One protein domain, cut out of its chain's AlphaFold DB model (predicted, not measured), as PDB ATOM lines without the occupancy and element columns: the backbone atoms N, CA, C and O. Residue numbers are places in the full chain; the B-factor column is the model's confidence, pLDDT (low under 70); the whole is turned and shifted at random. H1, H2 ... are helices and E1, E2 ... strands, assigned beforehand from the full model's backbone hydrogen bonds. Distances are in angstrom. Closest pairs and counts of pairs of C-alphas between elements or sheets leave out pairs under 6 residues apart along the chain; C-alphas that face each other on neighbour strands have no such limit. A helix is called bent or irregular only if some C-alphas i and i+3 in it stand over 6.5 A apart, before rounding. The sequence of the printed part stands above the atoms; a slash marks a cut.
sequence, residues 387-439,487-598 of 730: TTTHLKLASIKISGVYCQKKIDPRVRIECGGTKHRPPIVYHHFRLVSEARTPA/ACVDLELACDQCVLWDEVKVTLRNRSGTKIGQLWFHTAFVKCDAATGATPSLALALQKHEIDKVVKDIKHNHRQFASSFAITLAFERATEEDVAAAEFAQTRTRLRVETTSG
ATOM      1  N   THR A 387     -14.565   2.126  54.325       87.25
ATOM      2  CA  THR A 387     -13.636   1.893  53.217       87.25
ATOM      3  C   THR A 387     -12.587   0.837  53.584       87.25
ATOM      4  O   THR A 387     -12.048   0.814  54.698       87.25
ATOM      5  N   THR A 388     -12.278  -0.049  52.630       87.31
ATOM      6  CA  THR A 388     -11.274  -1.111  52.781       87.31
ATOM      7  C   THR A 388      -9.921  -0.524  53.183       87.31
ATOM      8  O   THR A 388      -9.242   0.149  52.410       87.31
ATOM      9  N   THR A 389      -9.534  -0.784  54.429       90.12
ATOM     10  CA  THR A 389      -8.330  -0.225  55.048       90.12
ATOM     11  C   THR A 389      -7.229  -1.285  55.051       90.12
ATOM     12  O   THR A 389      -7.321  -2.264  55.795       90.12
ATOM     13  N   HIS A 390      -6.194  -1.103  54.230       92.00
ATOM     14  CA  HIS A 390      -5.069  -2.038  54.130       92.00
ATOM     15  C   HIS A 390      -4.017  -1.764  55.214       92.00
ATOM     16  O   HIS A 390      -3.384  -0.707  55.242       92.00
ATOM     17  N   LEU A 391      -3.819  -2.737  56.103       92.56
ATOM     18  CA  LEU A 391      -2.872  -2.676  57.214       92.56
ATOM     19  C   LEU A 391      -1.793  -3.742  57.061       92.56
ATOM     20  O   LEU A 391      -2.085  -4.914  56.828       92.56
ATOM     21  N   LYS A 392      -0.543  -3.344  57.254       92.06
ATOM     22  CA  LYS A 392       0.616  -4.231  57.276       92.06
ATOM     23  C   LYS A 392       0.871  -4.630  58.722       92.06
ATOM     24  O   LYS A 392       1.170  -3.784  59.557       92.06
ATOM     25  N   LEU A 393       0.684  -5.901  59.059       92.19
ATOM     26  CA  LEU A 393       0.955  -6.401  60.405       92.19
ATOM     27  C   LEU A 393       2.471  -6.483  60.609       92.19
ATOM     28  O   LEU A 393       3.127  -7.249  59.912       92.19
ATOM     29  N   ALA A 394       3.004  -5.735  61.574       89.94
ATOM     30  CA  ALA A 394       4.429  -5.714  61.901       89.94
ATOM     31  C   ALA A 394       4.783  -6.769  62.965       89.94
ATOM     32  O   ALA A 394       5.729  -7.548  62.801       89.94
ATOM     33  N   SER A 395       3.996  -6.853  64.047       91.00
ATOM     34  CA  SER A 395       4.217  -7.846  65.105       91.00
ATOM     35  C   SER A 395       2.948  -8.302  65.836       91.00
ATOM     36  O   SER A 395       1.912  -7.633  65.846       91.00
ATOM     37  N   ILE A 396       3.048  -9.475  66.468       92.38
ATOM     38  CA  ILE A 396       2.052 -10.029  67.393       92.38
ATOM     39  C   ILE A 396       2.743 -10.267  68.736       92.38
ATOM     40  O   ILE A 396       3.632 -11.115  68.832       92.38
ATOM     41  N   LYS A 397       2.286  -9.594  69.793       92.38
ATOM     42  CA  LYS A 397       2.678  -9.884  71.175       92.38
ATOM     43  C   LYS A 397       1.575 -10.672  71.879       92.38
ATOM     44  O   LYS A 397       0.413 -10.274  71.850       92.38
ATOM     45  N   ILE A 398       1.924 -11.785  72.524       92.44
ATOM     46  CA  ILE A 398       1.010 -12.607  73.333       92.44
ATOM     47  C   ILE A 398       1.565 -12.675  74.757       92.44
ATOM     48  O   ILE A 398       2.516 -13.411  75.021       92.44
ATOM     49  N   SER A 399       0.969 -11.906  75.664       91.69
ATOM     50  CA  SER A 399       1.419 -11.765  77.053       91.69
ATOM     51  C   SER A 399       0.722 -12.735  78.008       91.69
ATOM     52  O   SER A 399      -0.376 -13.224  77.732       91.69
ATOM     53  N   GLY A 400       1.326 -12.986  79.174       88.75
ATOM     54  CA  GLY A 400       0.671 -13.710  80.276       88.75
ATOM     55  C   GLY A 400       0.450 -15.211  80.026       88.75
ATOM     56  O   GLY A 400      -0.522 -15.804  80.511       88.75
ATOM     57  N   VAL A 401       1.333 -15.848  79.256       88.25
ATOM     58  CA  VAL A 401       1.309 -17.292  78.991       88.25
ATOM     59  C   VAL A 401       2.060 -18.023  80.105       88.25
ATOM     60  O   VAL A 401       3.244 -17.790  80.301       88.25
ATOM     61  N   TYR A 402       1.431 -18.940  80.844       87.31
ATOM     62  CA  TYR A 402       2.162 -19.708  81.866       87.31
ATOM     63  C   TYR A 402       3.284 -20.556  81.246       87.31
ATOM     64  O   TYR A 402       3.030 -21.264  80.275       87.31
ATOM     65  N   CYS A 403       4.478 -20.608  81.855       80.69
ATOM     66  CA  CYS A 403       5.645 -21.344  81.317       80.69
ATOM     67  C   CYS A 403       5.370 -22.827  80.970       80.69
ATOM     68  O   CYS A 403       6.027 -23.418  80.115       80.69
ATOM     69  N   GLN A 404       4.391 -23.455  81.631       76.50
ATOM     70  CA  GLN A 404       3.984 -24.849  81.397       76.50
ATOM     71  C   GLN A 404       3.053 -25.023  80.172       76.50
ATOM     72  O   GLN A 404       2.748 -26.150  79.777       76.50
ATOM     73  N   LYS A 405       2.575 -23.930  79.563       74.00
ATOM     74  CA  LYS A 405       1.596 -23.905  78.466       74.00
ATOM     75  C   LYS A 405       2.246 -23.454  77.160       74.00
ATOM     76  O   LYS A 405       2.239 -22.283  76.802       74.00
ATOM     77  N   LYS A 406       2.749 -24.421  76.393       70.69
ATOM     78  CA  LYS A 406       3.342 -24.176  75.071       70.69
ATOM     79  C   LYS A 406       2.265 -23.853  74.019       70.69
ATOM     80  O   LYS A 406       1.655 -24.760  73.441       70.69
ATOM     81  N   ILE A 407       2.056 -22.559  73.772       79.00
ATOM     82  CA  ILE A 407       1.381 -22.042  72.571       79.00
ATOM     83  C   ILE A 407       2.225 -22.406  71.330       79.00
ATOM     84  O   ILE A 407       3.437 -22.644  71.429       79.00
ATOM     85  N   ASP A 408       1.572 -22.542  70.178       77.94
ATOM     86  CA  ASP A 408       2.241 -22.659  68.881       77.94
ATOM     87  C   ASP A 408       2.520 -21.253  68.316       77.94
ATOM     88  O   ASP A 408       1.560 -20.499  68.139       77.94
ATOM     89  N   PRO A 409       3.783 -20.870  68.033       68.75
ATOM     90  CA  PRO A 409       4.085 -19.587  67.392       68.75
ATOM     91  C   PRO A 409       3.512 -19.487  65.968       68.75
ATOM     92  O   PRO A 409       3.384 -18.384  65.446       68.75
ATOM     93  N   ARG A 410       3.103 -20.605  65.343       71.25
ATOM     94  CA  ARG A 410       2.357 -20.618  64.075       71.25
ATOM     95  C   ARG A 410       0.895 -20.230  64.302       71.25
ATOM     96  O   ARG A 410      -0.029 -21.040  64.165       71.25
ATOM     97  N   VAL A 411       0.694 -18.963  64.654       83.75
ATOM     98  CA  VAL A 411      -0.607 -18.292  64.584       83.75
ATOM     99  C   VAL A 411      -1.177 -18.470  63.171       83.75
ATOM    100  O   VAL A 411      -0.435 -18.547  62.192       83.75
ATOM    101  N   ARG A 412      -2.504 -18.578  63.052       89.56
ATOM    102  CA  ARG A 412      -3.188 -18.543  61.753       89.56
ATOM    103  C   ARG A 412      -3.990 -17.256  61.659       89.56
ATOM    104  O   ARG A 412      -4.864 -17.050  62.501       89.56
ATOM    105  N   ILE A 413      -3.715 -16.439  60.649       90.44
ATOM    106  CA  ILE A 413      -4.516 -15.252  60.332       90.44
ATOM    107  C   ILE A 413      -5.255 -15.507  59.023       90.44
ATOM    108  O   ILE A 413      -4.675 -16.046  58.084       90.44
ATOM    109  N   GLU A 414      -6.541 -15.176  59.000       89.81
ATOM    110  CA  GLU A 414      -7.448 -15.321  57.862       89.81
ATOM    111  C   GLU A 414      -8.099 -13.949  57.588       89.81
ATOM    112  O   GLU A 414      -8.673 -13.380  58.518       89.81
ATOM    113  N   CYS A 415      -8.008 -13.410  56.366       87.31
ATOM    114  CA  CYS A 415      -8.600 -12.113  55.979       87.31
ATOM    115  C   CYS A 415      -9.091 -12.093  54.517       87.31
ATOM    116  O   CYS A 415      -8.771 -13.006  53.750       87.31
ATOM    117  N   GLY A 416      -9.867 -11.070  54.133       70.75
ATOM    118  CA  GLY A 416     -10.300 -10.836  52.741       70.75
ATOM    119  C   GLY A 416     -11.170 -11.945  52.123       70.75
ATOM    120  O   GLY A 416     -11.181 -12.123  50.906       70.75
ATOM    121  N   GLY A 417     -11.845 -12.749  52.950       64.88
ATOM    122  CA  GLY A 417     -12.638 -13.897  52.503       64.88
ATOM    123  C   GLY A 417     -14.082 -13.529  52.181       64.88
ATOM    124  O   GLY A 417     -14.828 -13.135  53.071       64.88
ATOM    125  N   THR A 418     -14.504 -13.745  50.937       62.03
ATOM    126  CA  THR A 418     -15.885 -13.521  50.484       62.03
ATOM    127  C   THR A 418     -16.571 -14.842  50.124       62.03
ATOM    128  O   THR A 418     -15.956 -15.908  50.105       62.03
ATOM    129  N   LYS A 419     -17.858 -14.784  49.760       55.41
ATOM    130  CA  LYS A 419     -18.607 -15.929  49.209       55.41
ATOM    131  C   LYS A 419     -17.971 -16.516  47.930       55.41
ATOM    132  O   LYS A 419     -18.245 -17.666  47.600       55.41
ATOM    133  N   HIS A 420     -17.133 -15.744  47.226       53.00
ATOM    134  CA  HIS A 420     -16.562 -16.098  45.919       53.00
ATOM    135  C   HIS A 420     -15.019 -16.166  45.894       53.00
ATOM    136  O   HIS A 420     -14.462 -16.818  45.014       53.00
ATOM    137  N   ARG A 421     -14.317 -15.546  46.857       64.44
ATOM    138  CA  ARG A 421     -12.846 -15.578  47.005       64.44
ATOM    139  C   ARG A 421     -12.500 -16.153  48.390       64.44
ATOM    140  O   ARG A 421     -12.921 -15.565  49.384       64.44
ATOM    141  N   PRO A 422     -11.778 -17.287  48.498       70.88
ATOM    142  CA  PRO A 422     -11.416 -17.848  49.800       70.88
ATOM    143  C   PRO A 422     -10.492 -16.887  50.569       70.88
ATOM    144  O   PRO A 422      -9.689 -16.200  49.934       70.88
ATOM    145  N   PRO A 423     -10.562 -16.845  51.915       79.31
ATOM    146  CA  PRO A 423      -9.712 -15.968  52.711       79.31
ATOM    147  C   PRO A 423      -8.234 -16.316  52.544       79.31
ATOM    148  O   PRO A 423      -7.852 -17.485  52.444       79.31
ATOM    149  N   ILE A 424      -7.405 -15.282  52.589       79.38
ATOM    150  CA  ILE A 424      -5.946 -15.366  52.555       79.38
ATOM    151  C   ILE A 424      -5.480 -15.898  53.902       79.38
ATOM    152  O   ILE A 424      -5.997 -15.474  54.934       79.38
ATOM    153  N   VAL A 425      -4.530 -16.836  53.909       81.69
ATOM    154  CA  VAL A 425      -4.154 -17.559  55.129       81.69
ATOM    155  C   VAL A 425      -2.665 -17.433  55.428       81.69
ATOM    156  O   VAL A 425      -1.841 -18.147  54.857       81.69
ATOM    157  N   TYR A 426      -2.331 -16.578  56.391       80.81
ATOM    158  CA  TYR A 426      -0.965 -16.417  56.883       80.81
ATOM    159  C   TYR A 426      -0.653 -17.443  57.982       80.81
ATOM    160  O   TYR A 426      -1.472 -17.707  58.871       80.81
ATOM    161  N   HIS A 427       0.540 -18.037  57.896       74.50
ATOM    162  CA  HIS A 427       0.974 -19.190  58.701       74.50
ATOM    163  C   HIS A 427       2.423 -19.108  59.213       74.50
ATOM    164  O   HIS A 427       2.816 -19.907  60.069       74.50
ATOM    165  N   HIS A 428       3.229 -18.190  58.674       68.44
ATOM    166  CA  HIS A 428       4.672 -18.127  58.891       68.44
ATOM    167  C   HIS A 428       5.018 -16.894  59.723       68.44
ATOM    168  O   HIS A 428       5.225 -15.813  59.191       68.44
ATOM    169  N   PHE A 429       5.067 -17.088  61.039       79.06
ATOM    170  CA  PHE A 429       5.410 -16.058  62.016       79.06
ATOM    171  C   PHE A 429       6.680 -16.478  62.759       79.06
ATOM    172  O   PHE A 429       6.790 -17.625  63.210       79.06
ATOM    173  N   ARG A 430       7.659 -15.573  62.862       78.12
ATOM    174  CA  ARG A 430       8.964 -15.853  63.480       78.12
ATOM    175  C   ARG A 430       8.951 -15.391  64.932       78.12
ATOM    176  O   ARG A 430       8.772 -14.207  65.185       78.12
ATOM    177  N   LEU A 431       9.180 -16.302  65.879       82.06
ATOM    178  CA  LEU A 431       9.398 -15.936  67.283       82.06
ATOM    179  C   LEU A 431      10.682 -15.096  67.391       82.06
ATOM    180  O   LEU A 431      11.749 -15.560  66.990       82.06
ATOM    181  N   VAL A 432      10.553 -13.871  67.899       80.94
ATOM    182  CA  VAL A 432      11.638 -12.897  68.091       80.94
ATOM    183  C   VAL A 432      12.132 -12.937  69.531       80.94
ATOM    184  O   VAL A 432      13.329 -13.092  69.759       80.94
ATOM    185  N   SER A 433      11.214 -12.841  70.497       80.56
ATOM    186  CA  SER A 433      11.534 -12.844  71.925       80.56
ATOM    187  C   SER A 433      10.603 -13.767  72.726       80.56
ATOM    188  O   SER A 433       9.435 -13.973  72.384       80.56
ATOM    189  N   GLU A 434      11.152 -14.366  73.790       81.12
ATOM    190  CA  GLU A 434      10.427 -15.147  74.802       81.12
ATOM    191  C   GLU A 434      10.789 -14.580  76.186       81.12
ATOM    192  O   GLU A 434      11.683 -15.074  76.878       81.12
ATOM    193  N   ALA A 435      10.143 -13.477  76.570       78.06
ATOM    194  CA  ALA A 435      10.451 -12.753  77.799       78.06
ATOM    195  C   ALA A 435       9.730 -13.383  78.999       78.06
ATOM    196  O   ALA A 435       8.505 -13.498  79.012       78.06
ATOM    197  N   ARG A 436      10.469 -13.777  80.043       76.38
ATOM    198  CA  ARG A 436       9.872 -14.319  81.274       76.38
ATOM    199  C   ARG A 436       9.430 -13.199  82.206       76.38
ATOM    200  O   ARG A 436      10.268 -12.504  82.775       76.38
ATOM    201  N   THR A 437       8.127 -13.078  82.430       67.00
ATOM    202  CA  THR A 437       7.578 -12.241  83.500       67.00
ATOM    203  C   THR A 437       7.741 -12.967  84.844       67.00
ATOM    204  O   THR A 437       7.211 -14.077  85.001       67.00
ATOM    205  N   PRO A 438       8.455 -12.388  85.832       53.25
ATOM    206  CA  PRO A 438       8.513 -12.963  87.171       53.25
ATOM    207  C   PRO A 438       7.113 -12.972  87.796       53.25
ATOM    208  O   PRO A 438       6.310 -12.063  87.575       53.25
ATOM    209  N   ALA A 439       6.810 -13.997  88.596       47.53
ATOM    210  CA  ALA A 439       5.627 -13.954  89.449       47.53
ATOM    211  C   ALA A 439       5.817 -12.840  90.493       47.53
ATOM    212  O   ALA A 439       6.892 -12.735  91.084       47.53
ATOM    213  N   ALA A 487       4.923 -18.604  87.130       81.06
ATOM    214  CA  ALA A 487       5.720 -17.766  86.236       81.06
ATOM    215  C   ALA A 487       5.143 -17.722  84.810       81.06
ATOM    216  O   ALA A 487       4.593 -18.713  84.301       81.06
ATOM    217  N   CYS A 488       5.281 -16.556  84.183       85.25
ATOM    218  CA  CYS A 488       4.674 -16.236  82.900       85.25
ATOM    219  C   CYS A 488       5.727 -15.935  81.829       85.25
ATOM    220  O   CYS A 488       6.906 -15.715  82.106       85.25
ATOM    221  N   VAL A 489       5.263 -15.973  80.589       86.19
ATOM    222  CA  VAL A 489       6.008 -15.740  79.363       86.19
ATOM    223  C   VAL A 489       5.191 -14.794  78.496       86.19
ATOM    224  O   VAL A 489       3.995 -15.014  78.281       86.19
ATOM    225  N   ASP A 490       5.873 -13.789  77.973       87.31
ATOM    226  CA  ASP A 490       5.421 -12.960  76.871       87.31
ATOM    227  C   ASP A 490       6.135 -13.434  75.597       87.31
ATOM    228  O   ASP A 490       7.361 -13.566  75.566       87.31
ATOM    229  N   LEU A 491       5.352 -13.735  74.560       88.31
ATOM    230  CA  LEU A 491       5.826 -14.182  73.249       88.31
ATOM    231  C   LEU A 491       5.702 -13.040  72.246       88.31
ATOM    232  O   LEU A 491       4.636 -12.435  72.150       88.31
ATOM    233  N   GLU A 492       6.741 -12.801  71.458       90.00
ATOM    234  CA  GLU A 492       6.745 -11.777  70.411       90.00
ATOM    235  C   GLU A 492       7.039 -12.399  69.049       90.00
ATOM    236  O   GLU A 492       8.040 -13.096  68.877       90.00
ATOM    237  N   LEU A 493       6.156 -12.170  68.080       88.12
ATOM    238  CA  LEU A 493       6.229 -12.752  66.745       88.12
ATOM    239  C   LEU A 493       6.395 -11.645  65.698       88.12
ATOM    240  O   LEU A 493       5.522 -10.786  65.571       88.12
ATOM    241  N   ALA A 494       7.475 -11.698  64.918       85.06
ATOM    242  CA  ALA A 494       7.628 -10.894  63.708       85.06
ATOM    243  C   ALA A 494       6.724 -11.432  62.593       85.06
ATOM    244  O   ALA A 494       6.543 -12.651  62.450       85.06
ATOM    245  N   CYS A 495       6.173 -10.502  61.817       83.25
ATOM    246  CA  CYS A 495       5.185 -10.759  60.778       83.25
ATOM    247  C   CYS A 495       5.718 -10.287  59.422       83.25
ATOM    248  O   CYS A 495       5.467  -9.169  58.985       83.25
ATOM    249  N   ASP A 496       6.464 -11.152  58.740       73.38
ATOM    250  CA  ASP A 496       6.984 -10.832  57.413       73.38
ATOM    251  C   ASP A 496       5.830 -10.855  56.385       73.38
ATOM    252  O   ASP A 496       5.084 -11.833  56.302       73.38
ATOM    253  N   GLN A 497       5.683  -9.790  55.584       74.50
ATOM    254  CA  GLN A 497       4.796  -9.735  54.401       74.50
ATOM    255  C   GLN A 497       3.302 -10.052  54.673       74.50
ATOM    256  O   GLN A 497       2.631 -10.709  53.876       74.50
ATOM    257  N   CYS A 498       2.762  -9.591  55.807       87.00
ATOM    258  CA  CYS A 498       1.381  -9.852  56.231       87.00
ATOM    259  C   CYS A 498       0.459  -8.628  56.044       87.00
ATOM    260  O   CYS A 498       0.242  -7.871  56.991       87.00
ATOM    261  N   VAL A 499      -0.114  -8.449  54.848       90.81
ATOM    262  CA  VAL A 499      -1.117  -7.395  54.574       90.81
ATOM    263  C   VAL A 499      -2.532  -7.903  54.861       90.81
ATOM    264  O   VAL A 499      -2.905  -9.007  54.459       90.81
ATOM    265  N   LEU A 500      -3.315  -7.095  55.573       92.69
ATOM    266  CA  LEU A 500      -4.624  -7.426  56.131       92.69
ATOM    267  C   LEU A 500      -5.642  -6.327  55.810       92.69
ATOM    268  O   LEU A 500      -5.302  -5.146  55.820       92.69
ATOM    269  N   TRP A 501      -6.891  -6.715  55.565       91.81
ATOM    270  CA  TRP A 501      -8.006  -5.805  55.292       91.81
ATOM    271  C   TRP A 501      -9.352  -6.448  55.649       91.81
ATOM    272  O   TRP A 501      -9.413  -7.657  55.905       91.81
ATOM    273  N   ASP A 502     -10.397  -5.616  55.672       91.94
ATOM    274  CA  ASP A 502     -11.785  -5.929  56.032       91.94
ATOM    275  C   ASP A 502     -11.869  -6.796  57.305       91.94
ATOM    276  O   ASP A 502     -11.202  -6.482  58.299       91.94
ATOM    277  N   GLU A 503     -12.669  -7.871  57.332       92.12
ATOM    278  CA  GLU A 503     -12.704  -8.793  58.470       92.12
ATOM    279  C   GLU A 503     -11.438  -9.651  58.581       92.12
ATOM    280  O   GLU A 503     -11.148 -10.514  57.746       92.12
ATOM    281  N   VAL A 504     -10.743  -9.503  59.708       94.50
ATOM    282  CA  VAL A 504      -9.555 -10.281  60.057       94.50
ATOM    283  C   VAL A 504      -9.851 -11.200  61.235       94.50
ATOM    284  O   VAL A 504     -10.328 -10.781  62.291       94.50
ATOM    285  N   LYS A 505      -9.498 -12.474  61.077       94.62
ATOM    286  CA  LYS A 505      -9.671 -13.552  62.052       94.62
ATOM    287  C   LYS A 505      -8.313 -14.115  62.450       94.62
ATOM    288  O   LYS A 505      -7.663 -14.804  61.665       94.62
ATOM    289  N   VAL A 506      -7.915 -13.905  63.701       93.75
ATOM    290  CA  VAL A 506      -6.687 -14.486  64.268       93.75
ATOM    291  C   VAL A 506      -7.054 -15.713  65.100       93.75
ATOM    292  O   VAL A 506      -7.907 -15.655  65.985       93.75
ATOM    293  N   THR A 507      -6.424 -16.854  64.819       92.56
ATOM    294  CA  THR A 507      -6.664 -18.142  65.485       92.56
ATOM    295  C   THR A 507      -5.409 -18.624  66.210       92.56
ATOM    296  O   THR A 507      -4.385 -18.898  65.580       92.56
ATOM    297  N   LEU A 508      -5.518 -18.823  67.529       89.94
ATOM    298  CA  LEU A 508      -4.450 -19.384  68.361       89.94
ATOM    299  C   LEU A 508      -4.572 -20.905  68.500       89.94
ATOM    300  O   LEU A 508      -5.658 -21.447  68.748       89.94
ATOM    301  N   ARG A 509      -3.434 -21.600  68.421       88.62
ATOM    302  CA  ARG A 509      -3.309 -23.052  68.611       88.62
ATOM    303  C   ARG A 509      -2.258 -23.379  69.674       88.62
ATOM    304  O   ARG A 509      -1.372 -22.580  69.959       88.62
ATOM    305  N   ASN A 510      -2.368 -24.557  70.283       85.50
ATOM    306  CA  ASN A 510      -1.264 -25.152  71.042       85.50
ATOM    307  C   ASN A 510      -0.339 -25.936  70.092       85.50
ATOM    308  O   ASN A 510      -0.724 -26.227  68.959       85.50
ATOM    309  N   ARG A 511       0.838 -26.370  70.567       80.81
ATOM    310  CA  ARG A 511       1.777 -27.180  69.756       80.81
ATOM    311  C   ARG A 511       1.257 -28.568  69.321       80.81
ATOM    312  O   ARG A 511       1.969 -29.277  68.624       80.81
ATOM    313  N   SER A 512       0.034 -28.965  69.696       83.44
ATOM    314  CA  SER A 512      -0.670 -30.137  69.142       83.44
ATOM    315  C   SER A 512      -1.772 -29.737  68.144       83.44
ATOM    316  O   SER A 512      -2.781 -30.431  68.006       83.44
ATOM    317  N   GLY A 513      -1.639 -28.567  67.508       81.69
ATOM    318  CA  GLY A 513      -2.540 -28.043  66.476       81.69
ATOM    319  C   GLY A 513      -3.963 -27.699  66.941       81.69
ATOM    320  O   GLY A 513      -4.790 -27.283  66.126       81.69
ATOM    321  N   THR A 514      -4.278 -27.847  68.227       86.00
ATOM    322  CA  THR A 514      -5.631 -27.710  68.781       86.00
ATOM    323  C   THR A 514      -5.963 -26.238  69.027       86.00
ATOM    324  O   THR A 514      -5.190 -25.527  69.670       86.00
ATOM    325  N   LYS A 515      -7.121 -25.763  68.536       88.62
ATOM    326  CA  LYS A 515      -7.540 -24.354  68.675       88.62
ATOM    327  C   LYS A 515      -7.807 -23.988  70.140       88.62
ATOM    328  O   LYS A 515      -8.838 -24.380  70.689       88.62
ATOM    329  N   ILE A 516      -6.918 -23.170  70.708       88.62
ATOM    330  CA  ILE A 516      -7.044 -22.543  72.032       88.62
ATOM    331  C   ILE A 516      -8.200 -21.539  72.012       88.62
ATOM    332  O   ILE A 516      -9.137 -21.624  72.803       88.62
ATOM    333  N   GLY A 517      -8.142 -20.610  71.061       90.50
ATOM    334  CA  GLY A 517      -9.031 -19.462  70.971       90.50
ATOM    335  C   GLY A 517      -8.969 -18.818  69.594       90.50
ATOM    336  O   GLY A 517      -8.254 -19.283  68.704       90.50
ATOM    337  N   GLN A 518      -9.756 -17.769  69.419       93.88
ATOM    338  CA  GLN A 518      -9.754 -16.930  68.226       93.88
ATOM    339  C   GLN A 518     -10.180 -15.511  68.615       93.88
ATOM    340  O   GLN A 518     -10.733 -15.302  69.695       93.88
ATOM    341  N   LEU A 519      -9.979 -14.560  67.722       95.00
ATOM    342  CA  LEU A 519     -10.557 -13.224  67.789       95.00
ATOM    343  C   LEU A 519     -10.854 -12.756  66.366       95.00
ATOM    344  O   LEU A 519     -10.149 -13.148  65.434       95.00
ATOM    345  N   TRP A 520     -11.878 -11.923  66.220       96.12
ATOM    346  CA  TRP A 520     -12.136 -11.175  64.995       96.12
ATOM    347  C   TRP A 520     -12.061  -9.674  65.262       96.12
ATOM    348  O   TRP A 520     -12.487  -9.208  66.326       96.12
ATOM    349  N   PHE A 521     -11.570  -8.934  64.276       96.12
ATOM    350  CA  PHE A 521     -11.628  -7.477  64.187       96.12
ATOM    351  C   PHE A 521     -11.866  -7.067  62.728       96.12
ATOM    352  O   PHE A 521     -11.869  -7.924  61.844       96.12
ATOM    353  N   HIS A 522     -12.089  -5.779  62.482       95.00
ATOM    354  CA  HIS A 522     -12.197  -5.218  61.136       95.00
ATOM    355  C   HIS A 522     -11.198  -4.064  61.006       95.00
ATOM    356  O   HIS A 522     -11.125  -3.228  61.911       95.00
ATOM    357  N   THR A 523     -10.396  -4.023  59.938       94.25
ATOM    358  CA  THR A 523      -9.209  -3.140  59.885       94.25
ATOM    359  C   THR A 523      -9.537  -1.654  59.981       94.25
ATOM    360  O   THR A 523      -8.861  -0.943  60.717       94.25
ATOM    361  N   ALA A 524     -10.626  -1.203  59.353       92.50
ATOM    362  CA  ALA A 524     -11.095   0.188  59.421       92.50
ATOM    363  C   ALA A 524     -11.486   0.684  60.837       92.50
ATOM    364  O   ALA A 524     -11.752   1.868  61.026       92.50
ATOM    365  N   PHE A 525     -11.525  -0.203  61.840       92.38
ATOM    366  CA  PHE A 525     -11.784   0.138  63.246       92.38
ATOM    367  C   PHE A 525     -10.554  -0.053  64.154       92.38
ATOM    368  O   PHE A 525     -10.675   0.039  65.377       92.38
ATOM    369  N   VAL A 526      -9.372  -0.327  63.590       91.19
ATOM    370  CA  VAL A 526      -8.103  -0.258  64.329       91.19
ATOM    371  C   VAL A 526      -7.739   1.218  64.481       91.19
ATOM    372  O   VAL A 526      -7.495   1.905  63.490       91.19
ATOM    373  N   LYS A 527      -7.745   1.722  65.718       80.38
ATOM    374  CA  LYS A 527      -7.390   3.115  66.022       80.38
ATOM    375  C   LYS A 527      -5.881   3.267  66.213       80.38
ATOM    376  O   LYS A 527      -5.182   2.313  66.549       80.38
ATOM    377  N   CYS A 528      -5.394   4.484  66.000       69.00
ATOM    378  CA  CYS A 528      -4.024   4.860  66.312       69.00
ATOM    379  C   CYS A 528      -3.969   5.422  67.737       69.00
ATOM    380  O   CYS A 528      -4.728   6.338  68.052       69.00
ATOM    381  N   ASP A 529      -3.083   4.896  68.583       59.03
ATOM    382  CA  ASP A 529      -2.875   5.434  69.928       59.03
ATOM    383  C   ASP A 529      -1.948   6.657  69.849       59.03
ATOM    384  O   ASP A 529      -0.741   6.528  69.648       59.03
ATOM    385  N   ALA A 530      -2.533   7.846  70.013       51.22
ATOM    386  CA  ALA A 530      -1.827   9.125  70.164       51.22
ATOM    387  C   ALA A 530      -1.622   9.528  71.644       51.22
ATOM    388  O   ALA A 530      -1.122  10.608  71.940       51.22
ATOM    389  N   ALA A 531      -2.029   8.672  72.590       47.47
ATOM    390  CA  ALA A 531      -2.167   8.999  74.016       47.47
ATOM    391  C   ALA A 531      -0.844   9.141  74.804       47.47
ATOM    392  O   ALA A 531      -0.864   9.353  76.018       47.47
ATOM    393  N   THR A 532       0.307   9.013  74.145       43.12
ATOM    394  CA  THR A 532       1.639   9.297  74.693       43.12
ATOM    395  C   THR A 532       2.504   9.927  73.605       43.12
ATOM    396  O   THR A 532       2.383   9.566  72.440       43.12
ATOM    397  N   GLY A 533       3.416  10.834  73.978       47.38
ATOM    398  CA  GLY A 533       4.320  11.550  73.056       47.38
ATOM    399  C   GLY A 533       5.419  10.700  72.396       47.38
ATOM    400  O   GLY A 533       6.507  11.204  72.130       47.38
ATOM    401  N   ALA A 534       5.164   9.412  72.177       53.16
ATOM    402  CA  ALA A 534       5.922   8.566  71.265       53.16
ATOM    403  C   ALA A 534       5.326   8.663  69.846       53.16
ATOM    404  O   ALA A 534       4.272   9.259  69.635       53.16
ATOM    405  N   THR A 535       5.985   8.059  68.855       54.19
ATOM    406  CA  THR A 535       5.436   7.952  67.493       54.19
ATOM    407  C   THR A 535       4.057   7.276  67.511       54.19
ATOM    408  O   THR A 535       3.953   6.193  68.095       54.19
ATOM    409  N   PRO A 536       3.027   7.851  66.859       59.94
ATOM    410  CA  PRO A 536       1.657   7.349  66.925       59.94
ATOM    411  C   PRO A 536       1.579   5.919  66.379       59.94
ATOM    412  O   PRO A 536       1.787   5.680  65.188       59.94
ATOM    413  N   SER A 537       1.311   4.955  67.264       72.06
ATOM    414  CA  SER A 537       1.345   3.533  66.916       72.06
ATOM    415  C   SER A 537      -0.049   3.020  66.575       72.06
ATOM    416  O   SER A 537      -0.988   3.179  67.361       72.06
ATOM    417  N   LEU A 538      -0.186   2.374  65.419       88.75
ATOM    418  CA  LEU A 538      -1.431   1.738  65.008       88.75
ATOM    419  C   LEU A 538      -1.487   0.332  65.615       88.75
ATOM    420  O   LEU A 538      -0.698  -0.539  65.246       88.75
ATOM    421  N   ALA A 539      -2.383   0.107  66.574       90.88
ATOM    422  CA  ALA A 539      -2.364  -1.105  67.387       90.88
ATOM    423  C   ALA A 539      -3.766  -1.613  67.747       90.88
ATOM    424  O   ALA A 539      -4.734  -0.864  67.838       90.88
ATOM    425  N   LEU A 540      -3.864  -2.920  67.998       93.50
ATOM    426  CA  LEU A 540      -5.049  -3.551  68.573       93.50
ATOM    427  C   LEU A 540      -4.639  -4.445  69.747       93.50
ATOM    428  O   LEU A 540      -4.211  -5.584  69.551       93.50
ATOM    429  N   ALA A 541      -4.779  -3.925  70.966       93.19
ATOM    430  CA  ALA A 541      -4.576  -4.663  72.209       93.19
ATOM    431  C   ALA A 541      -5.908  -5.236  72.722       93.19
ATOM    432  O   ALA A 541      -6.826  -4.484  73.031       93.19
ATOM    433  N   LEU A 542      -6.005  -6.564  72.835       94.81
ATOM    434  CA  LEU A 542      -7.191  -7.281  73.311       94.81
ATOM    435  C   LEU A 542      -6.887  -8.076  74.583       94.81
ATOM    436  O   LEU A 542      -5.970  -8.900  74.627       94.81
ATOM    437  N   GLN A 543      -7.699  -7.870  75.615       95.19
ATOM    438  CA  GLN A 543      -7.554  -8.514  76.923       95.19
ATOM    439  C   GLN A 543      -8.168  -9.927  76.954       95.19
ATOM    440  O   GLN A 543      -9.011 -10.275  76.130       95.19
ATOM    441  N   LYS A 544      -7.836 -10.760  77.956       94.38
ATOM    442  CA  LYS A 544      -8.389 -12.131  78.119       94.38
ATOM    443  C   LYS A 544      -9.908 -12.224  77.924       94.38
ATOM    444  O   LYS A 544     -10.401 -13.208  77.370       94.38
ATOM    445  N   HIS A 545     -10.657 -11.244  78.432       94.25
ATOM    446  CA  HIS A 545     -12.121 -11.247  78.383       94.25
ATOM    447  C   HIS A 545     -12.691 -10.957  76.982       94.25
ATOM    448  O   HIS A 545     -13.864 -11.219  76.729       94.25
ATOM    449  N   GLU A 546     -11.849 -10.492  76.063       94.81
ATOM    450  CA  GLU A 546     -12.190 -10.056  74.710       94.81
ATOM    451  C   GLU A 546     -11.882 -11.081  73.608       94.81
ATOM    452  O   GLU A 546     -12.097 -10.814  72.418       94.81
ATOM    453  N   ILE A 547     -11.359 -12.245  73.997       94.75
ATOM    454  CA  ILE A 547     -10.840 -13.277  73.097       94.75
ATOM    455  C   ILE A 547     -11.740 -14.516  73.197       94.75
ATOM    456  O   ILE A 547     -11.966 -15.074  74.280       94.75
ATOM    457  N   ASP A 548     -12.272 -14.965  72.059       94.25
ATOM    458  CA  ASP A 548     -13.237 -16.059  71.993       94.25
ATOM    459  C   ASP A 548     -12.646 -17.351  72.572       94.25
ATOM    460  O   ASP A 548     -11.493 -17.720  72.332       94.25
ATOM    461  N   LYS A 549     -13.491 -18.090  73.299       90.00
ATOM    462  CA  LYS A 549     -13.145 -19.248  74.145       90.00
ATOM    463  C   LYS A 549     -12.231 -18.921  75.329       90.00
ATOM    464  O   LYS A 549     -12.534 -19.408  76.415       90.00
ATOM    465  N   VAL A 550     -11.189 -18.104  75.167       91.56
ATOM    466  CA  VAL A 550     -10.226 -17.780  76.240       91.56
ATOM    467  C   VAL A 550     -10.910 -17.046  77.399       91.56
ATOM    468  O   VAL A 550     -10.669 -17.388  78.553       91.56
ATOM    469  N   VAL A 551     -11.889 -16.179  77.115       92.81
ATOM    470  CA  VAL A 551     -12.789 -15.565  78.116       92.81
ATOM    471  C   VAL A 551     -13.432 -16.571  79.092       92.81
ATOM    472  O   VAL A 551     -13.704 -16.238  80.246       92.81
ATOM    473  N   LYS A 552     -13.640 -17.838  78.694       90.25
ATOM    474  CA  LYS A 552     -14.206 -18.873  79.583       90.25
ATOM    475  C   LYS A 552     -13.254 -19.265  80.717       90.25
ATOM    476  O   LYS A 552     -13.724 -19.693  81.765       90.25
ATOM    477  N   ASP A 553     -11.948 -19.075  80.542       90.69
ATOM    478  CA  ASP A 553     -10.918 -19.363  81.547       90.69
ATOM    479  C   ASP A 553     -11.060 -18.501  82.815       90.69
ATOM    480  O   ASP A 553     -10.676 -18.920  83.905       90.69
ATOM    481  N   ILE A 554     -11.694 -17.327  82.705       89.88
ATOM    482  CA  ILE A 554     -12.048 -16.474  83.850       89.88
ATOM    483  C   ILE A 554     -12.993 -17.224  84.804       89.88
ATOM    484  O   ILE A 554     -12.765 -17.256  86.008       89.88
ATOM    485  N   LYS A 555     -13.986 -17.950  84.264       88.88
ATOM    486  CA  LYS A 555     -14.914 -18.798  85.043       88.88
ATOM    487  C   LYS A 555     -14.259 -20.070  85.604       88.88
ATOM    488  O   LYS A 555     -14.915 -20.849  86.291       88.88
ATOM    489  N   HIS A 556     -12.980 -20.288  85.309       88.31
ATOM    490  CA  HIS A 556     -12.162 -21.386  85.817       88.31
ATOM    491  C   HIS A 556     -10.976 -20.872  86.650       88.31
ATOM    492  O   HIS A 556      -9.954 -21.548  86.731       88.31
ATOM    493  N   ASN A 557     -11.113 -19.683  87.253       88.25
ATOM    494  CA  ASN A 557     -10.105 -19.023  88.090       88.25
ATOM    495  C   ASN A 557      -8.722 -18.908  87.419       88.25
ATOM    496  O   ASN A 557      -7.687 -19.199  88.019       88.25
ATOM    497  N   HIS A 558      -8.725 -18.535  86.135       89.12
ATOM    498  CA  HIS A 558      -7.526 -18.344  85.314       89.12
ATOM    499  C   HIS A 558      -6.612 -19.586  85.230       89.12
ATOM    500  O   HIS A 558      -5.393 -19.483  85.180       89.12
ATOM    501  N   ARG A 559      -7.189 -20.795  85.219       87.19
ATOM    502  CA  ARG A 559      -6.435 -22.061  85.263       87.19
ATOM    503  C   ARG A 559      -5.556 -22.340  84.032       87.19
ATOM    504  O   ARG A 559      -4.675 -23.198  84.115       87.19
ATOM    505  N   GLN A 560      -5.792 -21.703  82.883       85.56
ATOM    506  CA  GLN A 560      -5.046 -21.993  81.647       85.56
ATOM    507  C   GLN A 560      -4.062 -20.901  81.224       85.56
ATOM    508  O   GLN A 560      -3.070 -21.244  80.585       85.56
ATOM    509  N   PHE A 561      -4.312 -19.640  81.575       89.62
ATOM    510  CA  PHE A 561      -3.476 -18.478  81.234       89.62
ATOM    511  C   PHE A 561      -3.502 -17.475  82.394       89.62
ATOM    512  O   PHE A 561      -4.475 -17.482  83.146       89.62
ATOM    513  N   ALA A 562      -2.541 -16.560  82.515       90.88
ATOM    514  CA  ALA A 562      -2.559 -15.543  83.574       90.88
ATOM    515  C   ALA A 562      -3.802 -14.635  83.507       90.88
ATOM    516  O   ALA A 562      -4.448 -14.530  82.461       90.88
ATOM    517  N   SER A 563      -4.160 -13.961  84.603       91.56
ATOM    518  CA  SER A 563      -5.194 -12.907  84.592       91.56
ATOM    519  C   SER A 563      -4.860 -11.797  83.585       91.56
ATOM    520  O   SER A 563      -5.746 -11.352  82.861       91.56
ATOM    521  N   SER A 564      -3.572 -11.458  83.478       91.69
ATOM    522  CA  SER A 564      -2.952 -10.510  82.541       91.69
ATOM    523  C   SER A 564      -2.782 -11.018  81.100       91.69
ATOM    524  O   SER A 564      -2.082 -10.382  80.315       91.69
ATOM    525  N   PHE A 565      -3.370 -12.162  80.727       93.44
ATOM    526  CA  PHE A 565      -3.263 -12.664  79.354       93.44
ATOM    527  C   PHE A 565      -3.905 -11.689  78.358       93.44
ATOM    528  O   PHE A 565      -5.095 -11.384  78.466       93.44
ATOM    529  N   ALA A 566      -3.126 -11.257  77.371       93.62
ATOM    530  CA  ALA A 566      -3.529 -10.303  76.345       93.62
ATOM    531  C   ALA A 566      -2.849 -10.624  75.007       93.62
ATOM    532  O   ALA A 566      -1.819 -11.301  74.967       93.62
ATOM    533  N   ILE A 567      -3.433 -10.135  73.915       94.12
ATOM    534  CA  ILE A 567      -2.856 -10.189  72.569       94.12
ATOM    535  C   ILE A 567      -2.806  -8.761  72.039       94.12
ATOM    536  O   ILE A 567      -3.853  -8.127  71.938       94.12
ATOM    537  N   THR A 568      -1.624  -8.284  71.664       93.88
ATOM    538  CA  THR A 568      -1.451  -7.005  70.967       93.88
ATOM    539  C   THR A 568      -0.980  -7.269  69.547       93.88
ATOM    540  O   THR A 568       0.001  -7.982  69.337       93.88
ATOM    541  N   LEU A 569      -1.686  -6.697  68.577       93.56
ATOM    542  CA  LEU A 569      -1.287  -6.642  67.175       93.56
ATOM    543  C   LEU A 569      -0.757  -5.232  66.900       93.56
ATOM    544  O   LEU A 569      -1.459  -4.270  67.211       93.56
ATOM    545  N   ALA A 570       0.451  -5.111  66.353       92.25
ATOM    546  CA  ALA A 570       1.033  -3.835  65.935       92.25
ATOM    547  C   ALA A 570       1.064  -3.753  64.406       92.25
ATOM    548  O   ALA A 570       1.428  -4.726  63.739       92.25
ATOM    549  N   PHE A 571       0.682  -2.601  63.860       92.44
ATOM    550  CA  PHE A 571       0.480  -2.397  62.430       92.44
ATOM    551  C   PHE A 571       1.218  -1.161  61.907       92.44
ATOM    552  O   PHE A 571       1.405  -0.168  62.605       92.44
ATOM    553  N   GLU A 572       1.532  -1.214  60.622       90.31
ATOM    554  CA  GLU A 572       1.903  -0.095  59.765       90.31
ATOM    555  C   GLU A 572       0.762   0.142  58.755       90.31
ATOM    556  O   GLU A 572      -0.041  -0.758  58.474       90.31
ATOM    557  N   ARG A 573       0.681   1.342  58.166       89.25
ATOM    558  CA  ARG A 573      -0.146   1.541  56.963       89.25
ATOM    559  C   ARG A 573       0.507   0.767  55.815       89.25
ATOM    560  O   ARG A 573       1.708   0.913  55.605       89.25
ATOM    561  N   ALA A 574      -0.253  -0.057  55.096       89.62
ATOM    562  CA  ALA A 574       0.282  -0.739  53.919       89.62
ATOM    563  C   ALA A 574       0.486   0.266  52.775       89.62
ATOM    564  O   ALA A 574      -0.364   1.130  52.548       89.62
ATOM    565  N   THR A 575       1.597   0.139  52.051       90.31
ATOM    566  CA  THR A 575       1.817   0.858  50.787       90.31
ATOM    567  C   THR A 575       1.106   0.156  49.626       90.31
ATOM    568  O   THR A 575       0.723  -1.011  49.734       90.31
ATOM    569  N   GLU A 576       0.964   0.834  48.484       88.44
ATOM    570  CA  GLU A 576       0.469   0.201  47.251       88.44
ATOM    571  C   GLU A 576       1.362  -0.976  46.813       88.44
ATOM    572  O   GLU A 576       0.855  -2.004  46.364       88.44
ATOM    573  N   GLU A 577       2.678  -0.876  47.037       88.19
ATOM    574  CA  GLU A 577       3.643  -1.955  46.794       88.19
ATOM    575  C   GLU A 577       3.402  -3.168  47.709       88.19
ATOM    576  O   GLU A 577       3.394  -4.302  47.228       88.19
ATOM    577  N   ASP A 578       3.142  -2.950  49.007       88.31
ATOM    578  CA  ASP A 578       2.797  -4.027  49.948       88.31
ATOM    579  C   ASP A 578       1.512  -4.757  49.512       88.31
ATOM    580  O   ASP A 578       1.447  -5.990  49.543       88.31
ATOM    581  N   VAL A 579       0.486  -4.008  49.083       86.69
ATOM    582  CA  VAL A 579      -0.790  -4.570  48.605       86.69
ATOM    583  C   VAL A 579      -0.580  -5.373  47.318       86.69
ATOM    584  O   VAL A 579      -0.989  -6.536  47.250       86.69
ATOM    585  N   ALA A 580       0.118  -4.811  46.326       85.81
ATOM    586  CA  ALA A 580       0.419  -5.489  45.066       85.81
ATOM    587  C   ALA A 580       1.252  -6.769  45.277       85.81
ATOM    588  O   ALA A 580       0.963  -7.813  44.681       85.81
ATOM    589  N   ALA A 581       2.240  -6.736  46.179       83.00
ATOM    590  CA  ALA A 581       3.025  -7.908  46.560       83.00
ATOM    591  C   ALA A 581       2.156  -8.996  47.218       83.00
ATOM    592  O   ALA A 581       2.283 -10.181  46.881       83.00
ATOM    593  N   ALA A 582       1.228  -8.615  48.104       78.62
ATOM    594  CA  ALA A 582       0.300  -9.541  48.750       78.62
ATOM    595  C   ALA A 582      -0.702 -10.171  47.759       78.62
ATOM    596  O   ALA A 582      -1.012 -11.363  47.866       78.62
ATOM    597  N   GLU A 583      -1.193  -9.426  46.765       76.44
ATOM    598  CA  GLU A 583      -2.046  -9.956  45.687       76.44
ATOM    599  C   GLU A 583      -1.288 -10.892  44.735       76.44
ATOM    600  O   GLU A 583      -1.775 -11.978  44.383       76.44
ATOM    601  N   PHE A 584      -0.048 -10.551  44.380       75.75
ATOM    602  CA  PHE A 584       0.808 -11.414  43.568       75.75
ATOM    603  C   PHE A 584       1.154 -12.727  44.292       75.75
ATOM    604  O   PHE A 584       1.085 -13.815  43.705       75.75
ATOM    605  N   ALA A 585       1.448 -12.664  45.597       69.31
ATOM    606  CA  ALA A 585       1.720 -13.835  46.430       69.31
ATOM    607  C   ALA A 585       0.524 -14.805  46.501       69.31
ATOM    608  O   ALA A 585       0.709 -16.024  46.392       69.31
ATOM    609  N   GLN A 586      -0.705 -14.286  46.613       65.69
ATOM    610  CA  GLN A 586      -1.931 -15.090  46.516       65.69
ATOM    611  C   GLN A 586      -2.057 -15.765  45.151       65.69
ATOM    612  O   GLN A 586      -2.279 -16.973  45.078       65.69
ATOM    613  N   THR A 587      -1.880 -14.998  44.075       65.06
ATOM    614  CA  THR A 587      -2.046 -15.468  42.693       65.06
ATOM    615  C   THR A 587      -1.079 -16.611  42.385       65.06
ATOM    616  O   THR A 587      -1.492 -17.676  41.921       65.06
ATOM    617  N   ARG A 588       0.197 -16.465  42.766       64.94
ATOM    618  CA  ARG A 588       1.200 -17.533  42.625       64.94
ATOM    619  C   ARG A 588       0.887 -18.762  43.488       64.94
ATOM    620  O   ARG A 588       1.157 -19.888  43.073       64.94
ATOM    621  N   THR A 589       0.303 -18.567  44.672       60.22
ATOM    622  CA  THR A 589      -0.124 -19.670  45.551       60.22
ATOM    623  C   THR A 589      -1.301 -20.438  44.946       60.22
ATOM    624  O   THR A 589      -1.270 -21.668  44.917       60.22
ATOM    625  N   ARG A 590      -2.291 -19.733  44.388       59.78
ATOM    626  CA  ARG A 590      -3.443 -20.320  43.693       59.78
ATOM    627  C   ARG A 590      -3.010 -21.164  42.490       59.78
ATOM    628  O   ARG A 590      -3.330 -22.350  42.450       59.78
ATOM    629  N   LEU A 591      -2.196 -20.604  41.592       56.88
ATOM    630  CA  LEU A 591      -1.670 -21.315  40.417       56.88
ATOM    631  C   LEU A 591      -0.873 -22.579  40.803       56.88
ATOM    632  O   LEU A 591      -0.930 -23.595  40.108       56.88
ATOM    633  N   ARG A 592      -0.167 -22.565  41.944       54.97
ATOM    634  CA  ARG A 592       0.544 -23.741  42.475       54.97
ATOM    635  C   ARG A 592      -0.397 -24.828  43.014       54.97
ATOM    636  O   ARG A 592      -0.079 -26.010  42.897       54.97
ATOM    637  N   VAL A 593      -1.544 -24.459  43.586       56.41
ATOM    638  CA  VAL A 593      -2.587 -25.418  44.000       56.41
ATOM    639  C   VAL A 593      -3.289 -25.997  42.771       56.41
ATOM    640  O   VAL A 593      -3.445 -27.213  42.672       56.41
ATOM    641  N   GLU A 594      -3.643 -25.159  41.798       52.47
ATOM    642  CA  GLU A 594      -4.322 -25.596  40.573       52.47
ATOM    643  C   GLU A 594      -3.427 -26.556  39.762       52.47
ATOM    644  O   GLU A 594      -3.856 -27.671  39.457       52.47
ATOM    645  N   THR A 595      -2.144 -26.232  39.549       50.44
ATOM    646  CA  THR A 595      -1.182 -27.136  38.876       50.44
ATOM    647  C   THR A 595      -0.898 -28.439  39.637       50.44
ATOM    648  O   THR A 595      -0.813 -29.494  39.009       50.44
ATOM    649  N   THR A 596      -0.799 -28.426  40.973       51.00
ATOM    650  CA  THR A 596      -0.603 -29.672  41.749       51.00
ATOM    651  C   THR A 596      -1.859 -30.545  41.800       51.00
ATOM    652  O   THR A 596      -1.738 -31.768  41.752       51.00
ATOM    653  N   SER A 597      -3.060 -29.955  41.798       51.19
ATOM    654  CA  SER A 597      -4.316 -30.704  41.646       51.19
ATOM    655  C   SER A 597      -4.469 -31.317  40.246       51.19
ATOM    656  O   SER A 597      -4.848 -32.482  40.139       51.19
ATOM    657  N   GLY A 598      -4.068 -30.602  39.185       45.75
ATOM    658  CA  GLY A 598      -4.012 -31.128  37.816       45.75
ATOM    659  C   GLY A 598      -3.049 -32.309  37.665       45.75
ATOM    660  O   GLY A 598      -3.424 -33.340  37.110       45.75
TER     661      GLY A 598
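This is residues 387 to 439 and 487 to 598 of the 730 residues of an uncharacterized protein of Pythium brassicum (UniProt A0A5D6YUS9). Two twisted sheets lie partly face to face as a sandwich, the larger one E4 E5 E1 E9 E8 and the smaller one E3 E2 E6 E7, with their strands crossed at 41 degrees. The long helix H2 crosses one end, by the bent parts of E5 and E1, and its residues 587 to 598 stick out; the short helix H1 lies toward the other end. The printed part has 165 residues with nine named strands and two named helices, along the chain E1 to E8, H1, E9, H2; both sheets are antiparallel, in the orders given, and the class is mixed. The whole is compact, with a radius of gyration of the C-alphas of 16.9 A and spans of 51 by 45 by 29 A.

E1, residues 391 to 402, begins at C-alpha 391 (-2.872, -2.676, 57.214), is 30.4 A long and bends by 55 degrees at residue 394. E2 is residues 412 to 415, E3 424 to 426 and E4 430 to 437, the last 20.4 A long. E5, residues 488 to 500, is 29.7 A long and bends by 94 degrees at residue 497. E6, residues 503 to 509, measures 19.9 A, E7, 515 to 522, 21.1 A, and E8, 537 to 543, 18.0 A. H1, residues 550 to 556, begins at C-alpha 550 (-10.226, -17.780, 76.240). E9, residues 566 to 573, measures 23.0 A. H2, residues 576 to 598, is 33.0 A long and ends at C-alpha 598 (-4.012, -31.128, 37.816).

In the larger, twisted sheet, N 432 of E4 and O 492 of E5 are 2.8 A apart, N 398 of E1 and O 491 of E5 2.8 A, N 397 of E1 and O 568 of E9 2.8 A, and N 542 of E8 and O 567 of E9 2.8 A. In the smaller sheet, the hairpin E2 and E3 has N 426 and O 413 at 2.9 A, E2 and E6 have N 505 and O 414 at 2.8 A, and the hairpin E6 and E7 has N 506 and O 519 at 2.9 A. H2 is on the larger sheet at a height of 8.3 A, in two layers, a helix on one face of a sheet; the closest C-alphas of E5 and H2, Val 499 and Ala 582, are 6.4 A apart. H1 only grazes the smaller sheet with residues 550 to 551; the C-alphas of Gly 517 and Val 550 are 5.7 A apart. H1 and H2 are apart. In H2 every O i to N i+4 pair is within hydrogen-bond range; in H1 0 of 3 are, but 4 of 4 O i to N i+3 pairs are.

The farthest C-alphas, Gly 533 and Gly 598, are 56.0 A apart. Residues 440 to 486 are not printed, and C-alphas 439 and 487 are 5.0 A apart across the cut. The link from E7 to E8, 14 residues, is long. The mean pLDDT of the printed part is 81.3; 33 residues are under 70, among them 528 to 536 and 585 to 598.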